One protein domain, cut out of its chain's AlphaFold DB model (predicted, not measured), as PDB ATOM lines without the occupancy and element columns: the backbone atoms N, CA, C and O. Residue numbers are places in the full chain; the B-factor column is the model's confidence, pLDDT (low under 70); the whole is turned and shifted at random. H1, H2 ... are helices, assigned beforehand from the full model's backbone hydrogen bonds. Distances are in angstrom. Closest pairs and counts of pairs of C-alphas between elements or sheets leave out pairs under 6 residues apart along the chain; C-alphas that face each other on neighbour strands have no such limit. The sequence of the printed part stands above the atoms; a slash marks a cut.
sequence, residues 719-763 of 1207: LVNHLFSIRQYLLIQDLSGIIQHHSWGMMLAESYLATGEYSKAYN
ATOM      1  N   LEU A 719     175.698 207.260 263.932       83.88
ATOM      2  CA  LEU A 719     176.655 206.826 264.951       83.88
ATOM      3  C   LEU A 719     178.058 206.618 264.368       83.88
ATOM      4  O   LEU A 719     179.044 207.098 264.928       83.88
ATOM      5  N   VAL A 720     178.151 205.923 263.232       85.44
ATOM      6  CA  VAL A 720     179.428 205.609 262.575       85.44
ATOM      7  C   VAL A 720     180.091 206.887 262.071       85.44
ATOM      8  O   VAL A 720     181.273 207.097 262.321       85.44
ATOM      9  N   ASN A 721     179.322 207.783 261.452       87.31
ATOM     10  CA  ASN A 721     179.784 209.098 261.008       87.31
ATOM     11  C   ASN A 721     180.353 209.923 262.165       87.31
ATOM     12  O   ASN A 721     181.409 210.544 262.032       87.31
ATOM     13  N   HIS A 722     179.679 209.905 263.318       88.06
ATOM     14  CA  HIS A 722     180.143 210.596 264.516       88.06
ATOM     15  C   HIS A 722     181.456 210.005 265.046       88.06
ATOM     16  O   HIS A 722     182.436 210.737 265.198       88.06
ATOM     17  N   LEU A 723     181.525 208.684 265.243       86.75
ATOM     18  CA  LEU A 723     182.748 208.001 265.692       86.75
ATOM     19  C   LEU A 723     183.916 208.213 264.721       86.75
ATOM     20  O   LEU A 723     185.055 208.433 265.148       86.75
ATOM     21  N   PHE A 724     183.629 208.210 263.420       87.19
ATOM     22  CA  PHE A 724     184.605 208.459 262.370       87.19
ATOM     23  C   PHE A 724     185.119 209.905 262.420       87.19
ATOM     24  O   PHE A 724     186.326 210.132 262.327       87.19
ATOM     25  N   SER A 725     184.237 210.883 262.665       88.12
ATOM     26  CA  SER A 725     184.620 212.295 262.818       88.12
ATOM     27  C   SER A 725     185.559 212.535 264.011       88.12
ATOM     28  O   SER A 725     186.485 213.341 263.915       88.12
ATOM     29  N   ILE A 726     185.385 211.771 265.099       87.12
ATOM     30  CA  ILE A 726     186.244 211.829 266.294       87.12
ATOM     31  C   ILE A 726     187.502 210.950 266.137       87.12
ATOM     32  O   ILE A 726     188.395 210.988 266.982       87.12
ATOM     33  N   ARG A 727     187.636 210.204 265.029       87.00
ATOM     34  CA  ARG A 727     188.744 209.268 264.747       87.00
ATOM     35  C   ARG A 727     188.841 208.096 265.731       87.00
ATOM     36  O   ARG A 727     189.930 207.590 265.997       87.00
ATOM     37  N   GLN A 728     187.708 207.638 266.257       87.44
ATOM     38  CA  GLN A 728     187.648 206.479 267.149       87.44
ATOM     39  C   GLN A 728     187.532 205.176 266.356       87.44
ATOM     40  O   GLN A 728     186.486 204.533 266.311       87.44
ATOM     41  N   TYR A 729     188.626 204.795 265.698       87.75
ATOM     42  CA  TYR A 729     188.646 203.677 264.752       87.75
ATOM     43  C   TYR A 729     188.399 202.308 265.400       87.75
ATOM     44  O   TYR A 729     187.705 201.489 264.804       87.75
ATOM     45  N   LEU A 730     188.896 202.078 266.620       87.31
ATOM     46  CA  LEU A 730     188.684 200.820 267.352       87.31
ATOM     47  C   LEU A 730     187.202 200.602 267.685       87.31
ATOM     48  O   LEU A 730     186.666 199.533 267.428       87.31
ATOM     49  N   LEU A 731     186.509 201.652 268.135       86.19
ATOM     50  CA  LEU A 731     185.078 201.575 268.442       86.19
ATOM     51  C   LEU A 731     184.231 201.268 267.198       86.19
ATOM     52  O   LEU A 731     183.227 200.573 267.295       86.19
ATOM     53  N   ILE A 732     184.642 201.746 266.017       86.69
ATOM     54  CA  ILE A 732     183.982 201.404 264.745       86.69
ATOM     55  C   ILE A 732     184.185 199.919 264.407       86.69
ATOM     56  O   ILE A 732     183.272 199.281 263.886       86.69
ATOM     57  N   GLN A 733     185.360 199.359 264.708       87.75
ATOM     58  CA  GLN A 733     185.649 197.933 264.507       87.75
ATOM     59  C   GLN A 733     184.840 197.064 265.474       87.75
ATOM     60  O   GLN A 733     184.254 196.074 265.043       87.75
ATOM     61  N   ASP A 734     184.714 197.470 266.735       83.88
ATOM     62  CA  ASP A 734     183.891 196.768 267.726       83.88
ATOM     63  C   ASP A 734     182.402 196.817 267.359       83.88
ATOM     64  O   ASP A 734     181.717 195.794 267.373       83.88
ATOM     65  N   LEU A 735     181.910 197.985 266.927       85.12
ATOM     66  CA  LEU A 735     180.555 198.131 266.392       85.12
ATOM     67  C   LEU A 735     180.351 197.253 265.152       85.12
ATOM     68  O   LEU A 735     179.241 196.767 264.908       85.12
ATOM     69  N   SER A 736     181.429 197.006 264.395       83.81
ATOM     70  CA  SER A 736     181.378 196.095 263.264       83.81
ATOM     71  C   SER A 736     181.190 194.621 263.663       83.81
ATOM     72  O   SER A 736     180.782 193.783 262.875       83.81
ATOM     73  N   GLY A 737     181.409 194.262 264.923       80.25
ATOM     74  CA  GLY A 737     180.996 192.947 265.404       80.25
ATOM     75  C   GLY A 737     179.472 192.799 265.497       80.25
ATOM     76  O   GLY A 737     178.960 191.694 265.377       80.25
ATOM     77  N   ILE A 738     178.750 193.901 265.724       79.69
ATOM     78  CA  ILE A 738     177.371 193.881 266.240       79.69
ATOM     79  C   ILE A 738     176.331 194.175 265.145       79.69
ATOM     80  O   ILE A 738     175.273 193.549 265.118       79.69
ATOM     81  N   ILE A 739     176.602 195.144 264.264       79.12
ATOM     82  CA  ILE A 739     175.664 195.605 263.216       79.12
ATOM     83  C   ILE A 739     176.064 194.995 261.860       79.12
ATOM     84  O   ILE A 739     177.074 194.323 261.766       79.12
ATOM     85  N   GLN A 740     175.300 195.178 260.786       75.81
ATOM     86  CA  GLN A 740     175.784 194.922 259.422       75.81
ATOM     87  C   GLN A 740     176.397 196.204 258.824       75.81
ATOM     88  O   GLN A 740     175.886 197.295 259.059       75.81
ATOM     89  N   HIS A 741     177.490 196.105 258.054       77.44
ATOM     90  CA  HIS A 741     178.276 197.287 257.614       77.44
ATOM     91  C   HIS A 741     178.145 197.619 256.135       77.44
ATOM     92  O   HIS A 741     179.023 198.281 255.593       77.44
ATOM     93  N   HIS A 742     177.114 197.140 255.441       75.38
ATOM     94  CA  HIS A 742     177.068 197.322 253.990       75.38
ATOM     95  C   HIS A 742     177.028 198.810 253.586       75.38
ATOM     96  O   HIS A 742     177.718 199.202 252.652       75.38
ATOM     97  N   SER A 743     176.324 199.667 254.337       75.12
ATOM     98  CA  SER A 743     176.247 201.112 254.060       75.12
ATOM     99  C   SER A 743     177.548 201.876 254.361       75.12
ATOM    100  O   SER A 743     177.899 202.812 253.642       75.12
ATOM    101  N   TRP A 744     178.309 201.458 255.379       82.38
ATOM    102  CA  TRP A 744     179.497 202.165 255.882       82.38
ATOM    103  C   TRP A 744     180.804 201.358 255.783       82.38
ATOM    104  O   TRP A 744     181.815 201.713 256.398       82.38
ATOM    105  N   GLY A 745     180.836 200.307 254.960       83.12
ATOM    106  CA  GLY A 745     181.978 199.395 254.821       83.12
ATOM    107  C   GLY A 745     183.285 200.089 254.426       83.12
ATOM    108  O   GLY A 745     184.360 199.697 254.874       83.12
ATOM    109  N   MET A 746     183.206 201.191 253.673       83.56
ATOM    110  CA  MET A 746     184.374 202.018 253.349       83.56
ATOM    111  C   MET A 746     184.973 202.707 254.585       83.56
ATOM    112  O   MET A 746     186.190 202.727 254.733       83.56
ATOM    113  N   MET A 747     184.144 203.220 255.500       85.38
ATOM    114  CA  MET A 747     184.627 203.829 256.750       85.38
ATOM    115  C   MET A 747     185.239 202.777 257.680       85.38
ATOM    116  O   MET A 747     186.230 203.051 258.355       85.38
ATOM    117  N   LEU A 748     184.690 201.558 257.678       86.94
ATOM    118  CA  LEU A 748     185.273 200.416 258.382       86.94
ATOM    119  C   LEU A 748     186.631 200.015 257.789       86.94
ATOM    120  O   LEU A 748     187.574 199.736 258.522       86.94
ATOM    121  N   ALA A 749     186.767 200.016 256.463       86.19
ATOM    122  CA  ALA A 749     188.052 199.753 255.830       86.19
ATOM    123  C   ALA A 749     189.093 200.825 256.191       86.19
ATOM    124  O   ALA A 749     190.217 200.477 256.549       86.19
ATOM    125  N   GLU A 750     188.722 202.110 256.175       86.50
ATOM    126  CA  GLU A 750     189.596 203.205 256.626       86.50
ATOM    127  C   GLU A 750     189.990 203.059 258.102       86.50
ATOM    128  O   GLU A 750     191.144 203.307 258.457       86.50
ATOM    129  N   SER A 751     189.075 202.591 258.957       88.38
ATOM    130  CA  SER A 751     189.383 202.339 260.365       88.38
ATOM    131  C   SER A 751     190.433 201.232 260.522       88.38
ATOM    132  O   SER A 751     191.408 201.417 261.252       88.38
ATOM    133  N   TYR A 752     190.301 200.117 259.792       89.50
ATOM    134  CA  TYR A 752     191.292 199.033 259.779       89.50
ATOM    135  C   TYR A 752     192.645 199.474 259.204       89.50
ATOM    136  O   TYR A 752     193.694 199.021 259.664       89.50
ATOM    137  N   LEU A 753     192.656 200.385 258.226       87.19
ATOM    138  CA  LEU A 753     193.900 200.968 257.716       87.19
ATOM    139  C   LEU A 753     194.593 201.859 258.741       87.19
ATOM    140  O   LEU A 753     195.818 201.811 258.851       87.19
ATOM    141  N   ALA A 754     193.827 202.636 259.506       85.31
ATOM    142  CA  ALA A 754     194.367 203.475 260.566       85.31
ATOM    143  C   ALA A 754     194.959 202.652 261.726       85.31
ATOM    144  O   ALA A 754     195.957 203.072 262.311       85.31
ATOM    145  N   THR A 755     194.398 201.475 262.035       87.00
ATOM    146  CA  THR A 755     194.934 200.563 263.068       87.00
ATOM    147  C   THR A 755     196.056 199.647 262.569       87.00
ATOM    148  O   THR A 755     196.721 198.998 263.375       87.00
ATOM    149  N   GLY A 756     196.310 199.605 261.256       84.38
ATOM    150  CA  GLY A 756     197.357 198.782 260.642       84.38
ATOM    151  C   GLY A 756     196.935 197.345 260.300       84.38
ATOM    152  O   GLY A 756     197.778 196.529 259.925       84.38
ATOM    153  N   GLU A 757     195.643 197.016 260.377       87.06
ATOM    154  CA  GLU A 757     195.089 195.703 260.020       87.06
ATOM    155  C   GLU A 757     194.691 195.625 258.532       87.06
ATOM    156  O   GLU A 757     193.534 195.434 258.154       87.06
ATOM    157  N   TYR A 758     195.680 195.751 257.647       85.31
ATOM    158  CA  TYR A 758     195.462 195.908 256.201       85.31
ATOM    159  C   TYR A 758     194.715 194.743 255.522       85.31
ATOM    160  O   TYR A 758     193.978 194.953 254.559       85.31
ATOM    161  N   SER A 759     194.892 193.509 256.001       84.25
ATOM    162  CA  SER A 759     194.236 192.323 255.432       84.25
ATOM    163  C   SER A 759     192.728 192.315 255.684       84.25
ATOM    164  O   SER A 759     191.960 191.952 254.793       84.25
ATOM    165  N   LYS A 760     192.292 192.757 256.870       84.69
ATOM    166  CA  LYS A 760     190.869 192.898 257.193       84.69
ATOM    167  C   LYS A 760     190.243 194.028 256.382       84.69
ATOM    168  O   LYS A 760     189.189 193.810 255.790       84.69
ATOM    169  N   ALA A 761     190.935 195.166 256.253       84.94
ATOM    170  CA  ALA A 761     190.506 196.269 255.388       84.94
ATOM    171  C   ALA A 761     190.273 195.804 253.939       84.94
ATOM    172  O   ALA A 761     189.246 196.112 253.339       84.94
ATOM    173  N   TYR A 762     191.201 195.007 253.394       84.75
ATOM    174  CA  TYR A 762     191.059 194.428 252.058       84.75
ATOM    175  C   TYR A 762     189.824 193.526 251.952       84.75
ATOM    176  O   TYR A 762     189.046 193.681 251.017       84.75
ATOM    177  N   ASN A 763     189.608 192.621 252.909       84.81
ATOM    178  CA  ASN A 763     188.450 191.725 252.876       84.81
ATOM    179  C   ASN A 763     187.124 192.497 252.919       84.81
ATOM    180  O   ASN A 763     186.239 192.213 252.121       84.81
TER     181      ASN A 763
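AT A GLANCE: This is residues 719 to 763 of the 1207 residues of an uncharacterized protein of Lygus hesperus (UniProt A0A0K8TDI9). Two small helical hairpins, H1 with H2 and H3 with H4, pack together through H2 and H3, which come together as a V with the link of residues 739 to 744 across its open side. H1 and H4 lie at the two far ends of the arrangement, H1 beyond H2 and H4 beyond H3. The printed part has 45 residues with four named helices, in the order H1, H2, H3, H4, and no named strand; the class is all helix. It is compact, with a radius of gyration of the C-alphas of 9.3 A, and rounded, with spans of 25 by 20 by 15 A.

IN THESE COORDINATES: The longest helix is H3, residues 745 to 755, which measures 15.4 A from C-alpha 745 at (181.978, 199.395, 254.821) to C-alpha 755. H2, residues 729 to 738, measures 15.0 A. H4, residues 758 to 763, measures 8.8 A and ends with C-alpha 763 at (188.450, 191.725, 252.876). H1, residues 719 to 725, measures 9.9 A and begins with C-alpha 719 at (176.655, 206.826, 264.951).

HOW THE PARTS SIT: H3 touches H2 at a steep tilt of 48 degrees, and the two run opposite ways. Their closest C-alphas, those of Tyr 729 and Ser 751, are 4.6 A apart. H3 and H4 form a helical hairpin: they touch at a shallow tilt of 18 degrees, opposite ways, and their closest C-alphas, those of Ala 749 and Ala 761, are 4.3 A apart. H1 and H2 form the other helical hairpin, touching at a shallow tilt of 16 degrees, opposite ways, with the C-alphas of Val 720 and Ile 732 closest at 6.6 A. H1 and H3 are close but not clearly touching, with the C-alphas of Phe 724 and Met 747 closest at 7.3 A. H4 is apart from H1 and from H2. The helix packing is mostly aligned, but only just: 2 of 3 touching pairs are at a shallow tilt. In H1, H3 and H4 every O i to N i+4 pair is within hydrogen-bond range; in H2 it is 5 of 6.

THE WHOLE: The two C-alphas farthest apart, those of His 722 and Ser 759, are 24.8 A apart, and the first and last printed C-alphas, of Leu 719 and Asn 763, are 22.6 A apart. The links H1 to H2 and H3 to H4 are tight, and the link H2 to H3 is short, with 6 residues. The printed part has no cut. The mean pLDDT of the printed part is 84.7, and no printed residue is under 70.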